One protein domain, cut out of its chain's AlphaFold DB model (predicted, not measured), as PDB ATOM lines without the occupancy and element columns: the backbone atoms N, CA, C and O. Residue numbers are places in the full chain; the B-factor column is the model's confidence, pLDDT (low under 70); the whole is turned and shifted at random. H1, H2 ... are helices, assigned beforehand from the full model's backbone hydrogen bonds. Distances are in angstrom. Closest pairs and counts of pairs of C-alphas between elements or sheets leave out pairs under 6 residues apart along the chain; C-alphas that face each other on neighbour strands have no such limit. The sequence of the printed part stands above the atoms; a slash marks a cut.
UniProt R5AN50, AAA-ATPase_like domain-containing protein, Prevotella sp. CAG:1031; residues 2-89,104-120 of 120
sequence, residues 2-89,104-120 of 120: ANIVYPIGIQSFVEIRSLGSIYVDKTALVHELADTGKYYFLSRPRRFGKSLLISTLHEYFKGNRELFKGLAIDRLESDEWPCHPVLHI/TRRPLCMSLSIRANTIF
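Overview. This is residues 2 to 89 and 104 to 120 of the 120 residues of the protein "AAA-ATPase_like domain-containing protein" of Prevotella sp. CAG:1031 (UniProt R5AN50). This is a domain of little regular structure: a loose cluster of short helices with H3 near its middle, H1 set crosswise on H3, and H2 packed with H5. Residues 35 to 41 and 43 to 48 stick out, and the tail, residues 112 to 120, adds to the length. The 105 printed residues, loose with a radius of gyration of the C-alphas of 16.2 A, span 58 by 33 by 29 A; five named helices, H1 to H5 in order, hold under half of them, class all helix, with no named strand.

Arrangement. Look first at H1, residues 13 to 18: it touches H3, residues 50 to 61, about perpendicular at 77 degrees, the closest C-alphas being those of Phe 13 and Thr 56, 5.5 A apart. H2, residues 27 to 36, touches H5, residues 72 to 76; C-alphas Thr 27 and Ile 73 are closest, 5.4 A. H4, residues 65 to 68, touches no helix. In H1, H2, H3 and H5 every O i to N i+4 pair is within hydrogen-bond range; H4 is too short for one.

Along the chain. Find C-alpha 13 at (319.235, 321.261, 295.738), where H1 begins. H2 runs 14.3 A, H3 16.3 A; H5 ends at C-alpha 76, (322.686, 339.833, 296.410).

Size, cuts and confidence. Residues 90 to 103 are not printed; C-alphas 89 and 104 are 10.1 A apart. The link H2 to H3 is long. Residues 104 to 120 are among those under pLDDT 70.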
ATOM      1  N   ALA A   2     338.035 317.198 283.276       59.84
ATOM      2  CA  ALA A   2     337.192 317.204 284.471       59.84
ATOM      3  C   ALA A   2     335.929 316.384 284.175       59.84
ATOM      4  O   ALA A   2     335.262 316.630 283.169       59.84
ATOM      5  N   ASN A   3     335.648 315.371 284.993       70.81
ATOM      6  CA  ASN A   3     334.488 314.509 284.805       70.81
ATOM      7  C   ASN A   3     333.250 315.277 285.278       70.81
ATOM      8  O   ASN A   3     333.021 315.443 286.473       70.81
ATOM      9  N   ILE A   4     332.520 315.844 284.324       73.81
ATOM     10  CA  ILE A   4     331.336 316.652 284.587       73.81
ATOM     11  C   ILE A   4     330.182 315.711 284.943       73.81
ATOM     12  O   ILE A   4     329.688 314.969 284.095       73.81
ATOM     13  N   VAL A   5     329.743 315.754 286.202       80.00
ATOM     14  CA  VAL A   5     328.604 314.962 286.677       80.00
ATOM     15  C   VAL A   5     327.306 315.705 286.362       80.00
ATOM     16  O   VAL A   5     327.056 316.810 286.855       80.00
ATOM     17  N   TYR A   6     326.473 315.094 285.521       80.12
ATOM     18  CA  TYR A   6     325.130 315.585 285.227       80.12
ATOM     19  C   TYR A   6     324.147 315.067 286.285       80.12
ATOM     20  O   TYR A   6     324.068 313.852 286.487       80.12
ATOM     21  N   PRO A   7     323.354 315.941 286.932       79.38
ATOM     22  CA  PRO A   7     322.392 315.531 287.950       79.38
ATOM     23  C   PRO A   7     321.130 314.942 287.299       79.38
ATOM     24  O   PRO A   7     320.068 315.563 287.251       79.38
ATOM     25  N   ILE A   8     321.236 313.735 286.740       77.44
ATOM     26  CA  ILE A   8     320.110 313.051 286.099       77.44
ATOM     27  C   ILE A   8     319.228 312.428 287.184       77.44
ATOM     28  O   ILE A   8     319.660 311.558 287.929       77.44
ATOM     29  N   GLY A   9     317.971 312.872 287.269       76.19
ATOM     30  CA  GLY A   9     316.991 312.344 288.228       76.19
ATOM     31  C   GLY A   9     317.067 312.951 289.633       76.19
ATOM     32  O   GLY A   9     316.167 312.710 290.434       76.19
ATOM     33  N   ILE A  10     318.067 313.790 289.910       82.12
ATOM     34  CA  ILE A  10     318.227 314.474 291.197       82.12
ATOM     35  C   ILE A  10     317.331 315.716 291.219       82.12
ATOM     36  O   ILE A  10     317.377 316.555 290.322       82.12
ATOM     37  N   GLN A  11     316.492 315.823 292.247       80.06
ATOM     38  CA  GLN A  11     315.546 316.935 292.416       80.06
ATOM     39  C   GLN A  11     315.789 317.740 293.698       80.06
ATOM     40  O   GLN A  11     315.056 318.687 293.971       80.06
ATOM     41  N   SER A  12     316.808 317.367 294.471       86.25
ATOM     42  CA  SER A  12     317.206 318.032 295.708       86.25
ATOM     43  C   SER A  12     318.349 318.999 295.436       86.25
ATOM     44  O   SER A  12     319.375 318.619 294.870       86.25
ATOM     45  N   PHE A  13     318.188 320.250 295.864       88.69
ATOM     46  CA  PHE A  13     319.235 321.261 295.738       88.69
ATOM     47  C   PHE A  13     320.481 320.887 296.554       88.69
ATOM     48  O   PHE A  13     321.603 321.014 296.067       88.69
ATOM     49  N   VAL A  14     320.281 320.338 297.756       89.31
ATOM     50  CA  VAL A  14     321.364 319.903 298.652       89.31
ATOM     51  C   VAL A  14     322.231 318.834 297.990       89.31
ATOM     52  O   VAL A  14     323.454 318.927 298.016       89.31
ATOM     53  N   GLU A  15     321.607 317.841 297.350       88.19
ATOM     54  CA  GLU A  15     322.331 316.754 296.682       88.19
ATOM     55  C   GLU A  15     323.152 317.271 295.500       88.19
ATOM     56  O   GLU A  15     324.321 316.917 295.369       88.19
ATOM     57  N   ILE A  16     322.587 318.166 294.681       88.31
ATOM     58  CA  ILE A  16     323.309 318.763 293.546       88.31
ATOM     59  C   ILE A  16     324.553 319.518 294.027       88.31
ATOM     60  O   ILE A  16     325.623 319.388 293.427       88.31
ATOM     61  N   ARG A  17     324.426 320.276 295.122       88.81
ATOM     62  CA  ARG A  17     325.541 321.026 295.711       88.81
ATOM     63  C   ARG A  17     326.579 320.108 296.348       88.81
ATOM     64  O   ARG A  17     327.768 320.318 296.131       88.81
ATOM     65  N   SER A  18     326.155 319.060 297.052       87.12
ATOM     66  CA  SER A  18     327.064 318.092 297.678       87.12
ATOM     67  C   SER A  18     327.827 317.238 296.663       87.12
ATOM     68  O   SER A  18     328.961 316.853 296.930       87.12
ATOM     69  N   LEU A  19     327.221 316.922 295.516       85.06
ATOM     70  CA  LEU A  19     327.830 316.096 294.470       85.06
ATOM     71  C   LEU A  19     328.728 316.893 293.514       85.06
ATOM     72  O   LEU A  19     329.294 316.306 292.593       85.06
ATOM     73  N   GLY A  20     328.822 318.221 293.669       82.50
ATOM     74  CA  GLY A  20     329.567 319.081 292.742       82.50
ATOM     75  C   GLY A  20     329.069 318.983 291.295       82.50
ATOM     76  O   GLY A  20     329.843 319.157 290.356       82.50
ATOM     77  N   SER A  21     327.789 318.644 291.106       83.94
ATOM     78  CA  SER A  21     327.182 318.460 289.785       83.94
ATOM     79  C   SER A  21     326.885 319.802 289.115       83.94
ATOM     80  O   SER A  21     326.798 320.837 289.780       83.94
ATOM     81  N   ILE A  22     326.671 319.797 287.794       84.56
ATOM     82  CA  ILE A  22     326.262 321.022 287.092       84.56
ATOM     83  C   ILE A  22     324.923 321.511 287.639       84.56
ATOM     84  O   ILE A  22     323.906 320.825 287.547       84.56
ATOM     85  N   TYR A  23     324.919 322.748 288.123       86.06
ATOM     86  CA  TYR A  23     323.721 323.490 288.477       86.06
ATOM     87  C   TYR A  23     323.644 324.743 287.609       86.06
ATOM     88  O   TYR A  23     324.589 325.527 287.555       86.06
ATOM     89  N   VAL A  24     322.520 324.925 286.915       86.12
ATOM     90  CA  VAL A  24     322.253 326.168 286.183       86.12
ATOM     91  C   VAL A  24     321.752 327.189 287.189       86.12
ATOM     92  O   VAL A  24     320.649 327.040 287.718       86.12
ATOM     93  N   ASP A  25     322.560 328.211 287.446       86.56
ATOM     94  CA  ASP A  25     322.230 329.225 288.435       86.56
ATOM     95  C   ASP A  25     321.016 330.056 287.999       86.56
ATOM     96  O   ASP A  25     321.039 330.771 286.998       86.56
ATOM     97  N   LYS A  26     319.932 329.930 288.766       86.00
ATOM     98  CA  LYS A  26     318.711 330.740 288.656       86.00
ATOM     99  C   LYS A  26     318.380 331.419 289.982       86.00
ATOM    100  O   LYS A  26     317.242 331.827 290.200       86.00
ATOM    101  N   THR A  27     319.350 331.513 290.887       87.25
ATOM    102  CA  THR A  27     319.118 332.020 292.243       87.25
ATOM    103  C   THR A  27     318.826 333.521 292.279       87.25
ATOM    104  O   THR A  27     318.106 333.964 293.162       87.25
ATOM    105  N   ALA A  28     319.241 334.288 291.264       87.44
ATOM    106  CA  ALA A  28     318.804 335.678 291.098       87.44
ATOM    107  C   ALA A  28     317.272 335.801 290.977       87.44
ATOM    108  O   ALA A  28     316.667 336.668 291.598       87.44
ATOM    109  N   LEU A  29     316.633 334.879 290.244       86.19
ATOM    110  CA  LEU A  29     315.171 334.831 290.151       86.19
ATOM    111  C   LEU A  29     314.546 334.432 291.489       86.19
ATOM    112  O   LEU A  29     313.468 334.892 291.815       86.19
ATOM    113  N   VAL A  30     315.205 333.574 292.273       87.88
ATOM    114  CA  VAL A  30     314.724 333.207 293.616       87.88
ATOM    115  C   VAL A  30     314.680 334.429 294.535       87.88
ATOM    116  O   VAL A  30     313.675 334.619 295.213       87.88
ATOM    117  N   HIS A  31     315.717 335.267 294.500       87.69
ATOM    118  CA  HIS A  31     315.758 336.526 295.244       87.69
ATOM    119  C   HIS A  31     314.640 337.483 294.801       87.69
ATOM    120  O   HIS A  31     313.873 337.968 295.626       87.69
ATOM    121  N   GLU A  32     314.483 337.705 293.492       87.25
ATOM    122  CA  GLU A  32     313.394 338.538 292.959       87.25
ATOM    123  C   GLU A  32     312.017 338.003 293.376       87.25
ATOM    124  O   GLU A  32     311.138 338.772 293.767       87.25
ATOM    125  N   LEU A  33     311.837 336.678 293.347       86.38
ATOM    126  CA  LEU A  33     310.594 336.052 293.776       86.38
ATOM    127  C   LEU A  33     310.315 336.332 295.260       86.38
ATOM    128  O   LEU A  33     309.179 336.644 295.613       86.38
ATOM    129  N   ALA A  34     311.335 336.229 296.114       84.19
ATOM    130  CA  ALA A  34     311.211 336.468 297.548       84.19
ATOM    131  C   ALA A  34     310.868 337.929 297.882       84.19
ATOM    132  O   ALA A  34     310.052 338.161 298.771       84.19
ATOM    133  N   ASP A  35     311.436 338.890 297.148       83.38
ATOM    134  CA  ASP A  35     311.230 340.325 297.377       83.38
ATOM    135  C   ASP A  35     309.876 340.830 296.840       83.38
ATOM    136  O   ASP A  35     309.156 341.577 297.503       83.38
ATOM    137  N   THR A  36     309.477 340.391 295.641       82.44
ATOM    138  CA  THR A  36     308.368 341.034 294.913       82.44
ATOM    139  C   THR A  36     306.987 340.427 295.159       82.44
ATOM    140  O   THR A  36     305.971 341.107 294.985       82.44
ATOM    141  N   GLY A  37     306.888 339.147 295.531       69.19
ATOM    142  CA  GLY A  37     305.622 338.425 295.389       69.19
ATOM    143  C   GLY A  37     304.979 337.952 296.671       69.19
ATOM    144  O   GLY A  37     305.584 337.305 297.516       69.19
ATOM    145  N   LYS A  38     303.668 338.180 296.737       72.38
ATOM    146  CA  LYS A  38     302.796 337.661 297.797       72.38
ATOM    147  C   LYS A  38     302.340 336.224 297.523       72.38
ATOM    148  O   LYS A  38     302.232 335.426 298.447       72.38
ATOM    149  N   TYR A  39     302.071 335.889 296.256       80.88
ATOM    150  CA  TYR A  39     301.545 334.584 295.843       80.88
ATOM    151  C   TYR A  39     302.101 334.166 294.479       80.88
ATOM    152  O   TYR A  39     301.967 334.903 293.505       80.88
ATOM    153  N   TYR A  40     302.655 332.953 294.394       82.50
ATOM    154  CA  TYR A  40     303.193 332.390 293.152       82.50
ATOM    155  C   TYR A  40     302.505 331.087 292.770       82.50
ATOM    156  O   TYR A  40     302.464 330.132 293.545       82.50
ATOM    157  N   PHE A  41     302.025 331.018 291.528       82.50
ATOM    158  CA  PHE A  41     301.468 329.797 290.957       82.50
ATOM    159  C   PHE A  41     302.453 329.147 289.982       82.50
ATOM    160  O   PHE A  41     302.688 329.624 288.873       82.50
ATOM    161  N   LEU A  42     303.015 328.001 290.375       79.50
ATOM    162  CA  LEU A  42     303.904 327.220 289.519       79.50
ATOM    163  C   LEU A  42     303.087 326.274 288.611       79.50
ATOM    164  O   LEU A  42     302.884 325.101 288.914       79.50
ATOM    165  N   SER A  43     302.779 326.731 287.400       76.44
ATOM    166  CA  SER A  43     301.895 326.137 286.368       76.44
ATOM    167  C   SER A  43     302.206 324.740 285.763       76.44
ATOM    168  O   SER A  43     302.415 324.641 284.576       76.44
ATOM    169  N   ARG A  44     302.277 323.619 286.488       72.06
ATOM    170  CA  ARG A  44     302.416 322.209 285.974       72.06
ATOM    171  C   ARG A  44     303.033 321.866 284.562       72.06
ATOM    172  O   ARG A  44     302.546 320.915 283.947       72.06
ATOM    173  N   PRO A  45     304.158 322.424 284.046       67.12
ATOM    174  CA  PRO A  45     304.794 321.872 282.855       67.12
ATOM    175  C   PRO A  45     305.670 320.686 283.286       67.12
ATOM    176  O   PRO A  45     306.406 320.750 284.281       67.12
ATOM    177  N   ARG A  46     305.573 319.569 282.565       72.88
ATOM    178  CA  ARG A  46     306.326 318.344 282.872       72.88
ATOM    179  C   ARG A  46     307.828 318.622 282.710       72.88
ATOM    180  O   ARG A  46     308.229 319.239 281.734       72.88
ATOM    181  N   ARG A  47     308.654 318.168 283.663       71.75
ATOM    182  CA  ARG A  47     310.127 318.358 283.689       71.75
ATOM    183  C   ARG A  47     310.623 319.810 283.786       71.75
ATOM    184  O   ARG A  47     311.808 320.051 283.614       71.75
ATOM    185  N   PHE A  48     309.767 320.758 284.163       75.00
ATOM    186  CA  PHE A  48     310.171 322.160 284.351       75.00
ATOM    187  C   PHE A  48     311.135 322.389 285.536       75.00
ATOM    188  O   PHE A  48     311.631 323.490 285.729       75.00
ATOM    189  N   GLY A  49     311.388 321.368 286.364       78.00
ATOM    190  CA  GLY A  49     312.274 321.503 287.524       78.00
ATOM    191  C   GLY A  49     311.625 322.214 288.715       78.00
ATOM    192  O   GLY A  49     312.325 322.778 289.546       78.00
ATOM    193  N   LYS A  50     310.288 322.174 288.833       83.88
ATOM    194  CA  LYS A  50     309.568 322.771 289.974       83.88
ATOM    195  C   LYS A  50     310.033 322.225 291.317       83.88
ATOM    196  O   LYS A  50     310.225 323.006 292.235       83.88
ATOM    197  N   SER A  51     310.229 320.910 291.418       83.31
ATOM    198  CA  SER A  51     310.715 320.276 292.646       83.31
ATOM    199  C   SER A  51     312.074 320.838 293.061       83.31
ATOM    200  O   SER A  51     312.270 321.167 294.224       83.31
ATOM    201  N   LEU A  52     312.978 321.031 292.094       86.56
ATOM    202  CA  LEU A  52     314.293 321.616 292.341       86.56
ATOM    203  C   LEU A  52     314.185 323.079 292.787       86.56
ATOM    204  O   LEU A  52     314.862 323.481 293.729       86.56
ATOM    205  N   LEU A  53     313.307 323.865 292.156       87.44
ATOM    206  CA  LEU A  53     313.047 325.249 292.561       87.44
ATOM    207  C   LEU A  53     312.482 325.326 293.987       87.44
ATOM    208  O   LEU A  53     312.974 326.108 294.791       87.44
ATOM    209  N   ILE A  54     311.502 324.482 294.323       86.62
ATOM    210  CA  ILE A  54     310.916 324.402 295.671       86.62
ATOM    211  C   ILE A  54     311.977 323.979 296.690       86.62
ATOM    212  O   ILE A  54     312.065 324.576 297.757       86.62
ATOM    213  N   SER A  55     312.817 322.994 296.359       88.25
ATOM    214  CA  SER A  55     313.940 322.601 297.214       88.25
ATOM    215  C   SER A  55     314.927 323.751 297.410       88.25
ATOM    216  O   SER A  55     315.415 323.929 298.516       88.25
ATOM    217  N   THR A  56     315.202 324.544 296.373       89.75
ATOM    218  CA  THR A  56     316.096 325.708 296.465       89.75
ATOM    219  C   THR A  56     315.492 326.780 297.378       89.75
ATOM    220  O   THR A  56     316.160 327.236 298.297       89.75
ATOM    221  N   LEU A  57     314.210 327.121 297.190       88.75
ATOM    222  CA  LEU A  57     313.472 328.068 298.040       88.75
ATOM    223  C   LEU A  57     313.427 327.615 299.503       88.75
ATOM    224  O   LEU A  57     313.597 328.417 300.413       88.75
ATOM    225  N   HIS A  58     313.223 326.320 299.734       88.38
ATOM    226  CA  HIS A  58     313.202 325.748 301.075       88.38
ATOM    227  C   HIS A  58     314.536 325.950 301.805       88.38
ATOM    228  O   HIS A  58     314.532 326.361 302.962       88.38
ATOM    229  N   GLU A  59     315.663 325.690 301.140       89.44
ATOM    230  CA  GLU A  59     316.992 325.897 301.729       89.44
ATOM    231  C   GLU A  59     317.344 327.385 301.862       89.44
ATOM    232  O   GLU A  59     317.987 327.778 302.835       89.44
ATOM    233  N   TYR A  60     316.875 328.213 300.924       89.19
ATOM    234  CA  TYR A  60     317.037 329.665 300.948       89.19
ATOM    235  C   TYR A  60     316.371 330.283 302.184       89.19
ATOM    236  O   TYR A  60     317.056 330.868 303.021       89.19
ATOM    237  N   PHE A  61     315.067 330.050 302.367       87.69
ATOM    238  CA  PHE A  61     314.314 330.580 303.507       87.69
ATOM    239  C   PHE A  61     314.735 329.971 304.850       87.69
ATOM    240  O   PHE A  61     314.544 330.590 305.892       87.69
ATOM    241  N   LYS A  62     315.324 328.769 304.852       87.38
ATOM    242  CA  LYS A  62     315.915 328.171 306.058       87.38
ATOM    243  C   LYS A  62     317.195 328.855 306.531       87.38
ATOM    244  O   LYS A  62     317.591 328.613 307.667       87.38
ATOM    245  N   GLY A  63     317.847 329.649 305.683       85.19
ATOM    246  CA  GLY A  63     319.108 330.297 306.032       85.19
ATOM    247  C   GLY A  63     320.365 329.486 305.720       85.19
ATOM    248  O   GLY A  63     321.428 329.778 306.264       85.19
ATOM    249  N   ASN A  64     320.293 328.461 304.863       87.06
ATOM    250  CA  ASN A  64     321.435 327.581 304.583       87.06
ATOM    251  C   ASN A  64     322.423 328.192 303.570       87.06
ATOM    252  O   ASN A  64     322.700 327.606 302.520       87.06
ATOM    253  N   ARG A  65     322.990 329.360 303.905       85.75
ATOM    254  CA  ARG A  65     323.897 330.164 303.059       85.75
ATOM    255  C   ARG A  65     325.065 329.375 302.465       85.75
ATOM    256  O   ARG A  65     325.449 329.608 301.324       85.75
ATOM    257  N   GLU A  66     325.604 328.403 303.200       88.00
ATOM    258  CA  GLU A  66     326.713 327.554 302.742       88.00
ATOM    259  C   GLU A  66     326.423 326.865 301.399       88.00
ATOM    260  O   GLU A  66     327.307 326.748 300.548       88.00
ATOM    261  N   LEU A  67     325.167 326.476 301.160       87.81
ATOM    262  CA  LEU A  67     324.756 325.854 299.903       87.81
ATOM    263  C   LEU A  67     324.738 326.847 298.738       87.81
ATOM    264  O   LEU A  67     324.862 326.429 297.591       87.81
ATOM    265  N   PHE A  68     324.629 328.144 299.010       89.69
ATOM    266  CA  PHE A  68     324.507 329.188 297.997       89.69
ATOM    267  C   PHE A  68     325.823 329.886 297.658       89.69
ATOM    268  O   PHE A  68     325.858 330.658 296.704       89.69
ATOM    269  N   LYS A  69     326.916 329.565 298.364       88.31
ATOM    270  CA  LYS A  69     328.239 330.150 298.113       88.31
ATOM    271  C   LYS A  69     328.623 330.110 296.633       88.31
ATOM    272  O   LYS A  69     328.656 329.041 296.009       88.31
ATOM    273  N   GLY A  70     328.932 331.288 296.090       86.31
ATOM    274  CA  GLY A  70     329.338 331.469 294.693       86.31
ATOM    275  C   GLY A  70     328.201 331.484 293.661       86.31
ATOM    276  O   GLY A  70     328.496 331.560 292.469       86.31
ATOM    277  N   LEU A  71     326.934 331.426 294.085       89.31
ATOM    278  CA  LEU A  71     325.765 331.675 293.230       89.31
ATOM    279  C   LEU A  71     325.389 333.164 293.248       89.31
ATOM    280  O   LEU A  71     325.886 333.932 294.073       89.31
ATOM    281  N   ALA A  72     324.504 333.585 292.345       89.00
ATOM    282  CA  ALA A  72     324.062 334.974 292.249       89.00
ATOM    283  C   ALA A  72     323.475 335.505 293.568       89.00
ATOM    284  O   ALA A  72     323.795 336.623 293.963       89.00
ATOM    285  N   ILE A  73     322.682 334.698 294.277       88.19
ATOM    286  CA  ILE A  73     322.024 335.111 295.528       88.19
ATOM    287  C   ILE A  73     322.997 335.406 296.676       88.19
ATOM    288  O   ILE A  73     322.771 336.332 297.439       88.19
ATOM    289  N   ASP A  74     324.140 334.717 296.739       88.88
ATOM    290  CA  ASP A  74     325.180 334.979 297.751       88.88
ATOM    291  C   ASP A  74     325.851 336.351 297.563       88.88
ATOM    292  O   ASP A  74     326.416 336.903 298.503       88.88
ATOM    293  N   ARG A  75     325.766 336.932 296.358       86.44
ATOM    294  CA  ARG A  75     326.203 338.313 296.094       86.44
ATOM    295  C   ARG A  75     325.110 339.337 296.397       86.44
ATOM    296  O   ARG A  75     325.438 340.458 296.775       86.44
ATOM    297  N   LEU A  76     323.846 338.964 296.195       84.62
ATOM    298  CA  LEU A  76     322.686 339.833 296.410       84.62
ATOM    299  C   LEU A  76     322.391 340.015 297.909       84.62
ATOM    300  O   LEU A  76     322.181 341.141 298.339       84.62
ATOM    301  N   GLU A  77     322.492 338.953 298.712       80.56
ATOM    302  CA  GLU A  77     322.366 338.986 300.181       80.56
ATOM    303  C   GLU A  77     323.734 338.943 300.862       80.56
ATOM    304  O   GLU A  77     324.101 338.001 301.571       80.56
ATOM    305  N   SER A  78     324.530 339.979 300.607       68.69
ATOM    306  CA  SER A  78     325.881 340.102 301.157       68.69
ATOM    307  C   SER A  78     325.887 340.428 302.658       68.69
ATOM    308  O   SER A  78     326.771 339.934 303.364       68.69
ATOM    309  N   ASP A  79     324.894 341.184 303.137       70.25
ATOM    310  CA  ASP A  79     324.857 341.737 304.498       70.25
ATOM    311  C   ASP A  79     324.070 340.875 305.502       70.25
ATOM    312  O   ASP A  79     324.623 340.445 306.515       70.25
ATOM    313  N   GLU A  80     322.797 340.575 305.229       74.88
ATOM    314  CA  GLU A  80     321.919 339.833 306.143       74.88
ATOM    315  C   GLU A  80     321.156 338.737 305.392       74.88
ATOM    316  O   GLU A  80     320.570 338.991 304.344       74.88
ATOM    317  N   TRP A  81     321.173 337.505 305.924       81.62
ATOM    318  CA  TRP A  81     320.448 336.384 305.324       81.62
ATOM    319  C   TRP A  81     319.116 336.158 306.046       81.62
ATOM    320  O   TRP A  81     319.118 335.737 307.213       81.62
ATOM    321  N   PRO A  82     317.973 336.375 305.379       76.31
ATOM    322  CA  PRO A  82     316.672 336.262 306.009       76.31
ATOM    323  C   PRO A  82     316.359 334.801 306.362       76.31
ATOM    324  O   PRO A  82     316.351 333.907 305.515       76.31
ATOM    325  N   CYS A  83     316.098 334.548 307.644       82.94
ATOM    326  CA  CYS A  83     315.712 333.233 308.148       82.94
ATOM    327  C   CYS A  83     314.222 333.222 308.486       82.94
ATOM    328  O   CYS A  83     313.760 333.956 309.360       82.94
ATOM    329  N   HIS A  84     313.475 332.343 307.826       82.94
ATOM    330  CA  HIS A  84     312.035 332.213 307.990       82.94
ATOM    331  C   HIS A  84     311.643 330.779 308.371       82.94
ATOM    332  O   HIS A  84     312.252 329.809 307.909       82.94
ATOM    333  N   PRO A  85     310.592 330.596 309.192       81.56
ATOM    334  CA  PRO A  85     310.038 329.274 309.436       81.56
ATOM    335  C   PRO A  85     309.399 328.734 308.145       81.56
ATOM    336  O   PRO A  85     308.382 329.244 307.682       81.56
ATOM    337  N   VAL A  86     309.986 327.684 307.566       80.44
ATOM    338  CA  VAL A  86     309.477 327.067 306.331       80.44
ATOM    339  C   VAL A  86     308.530 325.913 306.649       80.44
ATOM    340  O   VAL A  86     308.923 324.926 307.274       80.44
ATOM    341  N   LEU A  87     307.290 326.003 306.165       79.38
ATOM    342  CA  LEU A  87     306.311 324.920 306.216       79.38
ATOM    343  C   LEU A  87     306.237 324.216 304.856       79.38
ATOM    344  O   LEU A  87     305.762 324.783 303.876       79.38
ATOM    345  N   HIS A  88     306.679 322.960 304.802       77.50
ATOM    346  CA  HIS A  88     306.566 322.123 303.609       77.50
ATOM    347  C   HIS A  88     305.396 321.144 303.758       77.50
ATOM    348  O   HIS A  88     305.455 320.229 304.582       77.50
ATOM    349  N   ILE A  89     304.350 321.317 302.948       73.44
ATOM    350  CA  ILE A  89     303.166 320.448 302.930       73.44
ATOM    351  C   ILE A  89     303.184 319.627 301.642       73.44
ATOM    352  O   ILE A  89     303.204 320.187 300.547       73.44
ATOM    353  N   THR A 104     306.743 316.049 311.496       43.03
ATOM    354  CA  THR A 104     307.260 317.413 311.608       43.03
ATOM    355  C   THR A 104     308.784 317.322 311.555       43.03
ATOM    356  O   THR A 104     309.432 317.074 312.570       43.03
ATOM    357  N   ARG A 105     309.386 317.477 310.370       45.00
ATOM    358  CA  ARG A 105     310.843 317.618 310.239       45.00
ATOM    359  C   ARG A 105     311.242 319.003 310.760       45.00
ATOM    360  O   ARG A 105     311.363 319.943 309.984       45.00
ATOM    361  N   ARG A 106     311.405 319.140 312.080       40.50
ATOM    362  CA  ARG A 106     312.038 320.319 312.692       40.50
ATOM    363  C   ARG A 106     313.533 320.285 312.348       40.50
ATOM    364  O   ARG A 106     314.179 319.265 312.567       40.50
ATOM    365  N   PRO A 107     314.068 321.386 311.814       40.91
ATOM    366  CA  PRO A 107     314.895 322.214 312.671       40.91
ATOM    367  C   PRO A 107     314.268 323.604 312.719       40.91
ATOM    368  O   PRO A 107     314.227 324.327 311.728       40.91
ATOM    369  N   LEU A 108     313.719 323.952 313.879       39.06
ATOM    370  CA  LEU A 108     313.428 325.341 314.188       39.06
ATOM    371  C   LEU A 108     314.789 326.028 314.327       39.06
ATOM    372  O   LEU A 108     315.493 325.786 315.305       39.06
ATOM    373  N   CYS A 109     315.166 326.856 313.351       36.16
ATOM    374  CA  CYS A 109     316.117 327.931 313.600       36.16
ATOM    375  C   CYS A 109     315.418 328.878 314.585       36.16
ATOM    376  O   CYS A 109     314.633 329.739 314.200       36.16
ATOM    377  N   MET A 110     315.567 328.589 315.875       34.00
ATOM    378  CA  MET A 110     315.000 329.360 316.970       34.00
ATOM    379  C   MET A 110     316.162 330.021 317.699       34.00
ATOM    380  O   MET A 110     316.560 329.595 318.776       34.00
ATOM    381  N   SER A 111     316.705 331.083 317.112       28.89
ATOM    382  CA  SER A 111     317.266 332.180 317.897       28.89
ATOM    383  C   SER A 111     316.138 333.184 318.134       28.89
ATOM    384  O   SER A 111     316.107 334.295 317.613       28.89
ATOM    385  N   LEU A 112     315.157 332.760 318.936       28.20
ATOM    386  CA  LEU A 112     314.200 333.667 319.551       28.20
ATOM    387  C   LEU A 112     314.974 334.454 320.619       28.20
ATOM    388  O   LEU A 112     314.982 334.089 321.793       28.20
ATOM    389  N   SER A 113     315.673 335.512 320.203       27.02
ATOM    390  CA  SER A 113     316.093 336.555 321.132       27.02
ATOM    391  C   SER A 113     314.833 337.307 321.533       27.02
ATOM    392  O   SER A 113     314.410 338.271 320.896       27.02
ATOM    393  N   ILE A 114     314.179 336.795 322.575       30.52
ATOM    394  CA  ILE A 114     313.182 337.532 323.336       30.52
ATOM    395  C   ILE A 114     313.919 338.741 323.922       30.52
ATOM    396  O   ILE A 114     314.483 338.674 325.009       30.52
ATOM    397  N   ARG A 115     313.904 339.871 323.215       25.20
ATOM    398  CA  ARG A 115     313.828 341.164 323.890       25.20
ATOM    399  C   ARG A 115     312.358 341.516 324.009       25.20
ATOM    400  O   ARG A 115     311.779 342.199 323.174       25.20
ATOM    401  N   ALA A 116     311.766 341.019 325.087       34.50
ATOM    402  CA  ALA A 116     310.686 341.728 325.737       34.50
ATOM    403  C   ALA A 116     311.223 343.117 326.111       34.50
ATOM    404  O   ALA A 116     312.110 343.190 326.956       34.50
ATOM    405  N   ASN A 117     310.759 344.183 325.453       28.39
ATOM    406  CA  ASN A 117     310.229 345.358 326.148       28.39
ATOM    407  C   ASN A 117     309.653 346.412 325.187       28.39
ATOM    408  O   ASN A 117     310.273 346.726 324.176       28.39
ATOM    409  N   THR A 118     308.543 347.013 325.637       30.91
ATOM    410  CA  THR A 118     308.095 348.393 325.345       30.91
ATOM    411  C   THR A 118     307.438 348.599 323.968       30.91
ATOM    412  O   THR A 118     308.105 348.704 322.953       30.91
ATOM    413  N   ILE A 119     306.105 348.487 323.861       36.00
ATOM    414  CA  ILE A 119     305.135 349.597 324.027       36.00
ATOM    415  C   ILE A 119     305.537 350.818 323.185       36.00
ATOM    416  O   ILE A 119     306.328 351.628 323.651       36.00
ATOM    417  N   PHE A 120     305.010 350.927 321.964       38.06
ATOM    418  CA  PHE A 120     304.030 351.932 321.517       38.06
ATOM    419  C   PHE A 120     303.496 351.530 320.138       38.06
ATOM    420  O   PHE A 120     304.296 351.005 319.331       38.06
TER     421      PHE A 120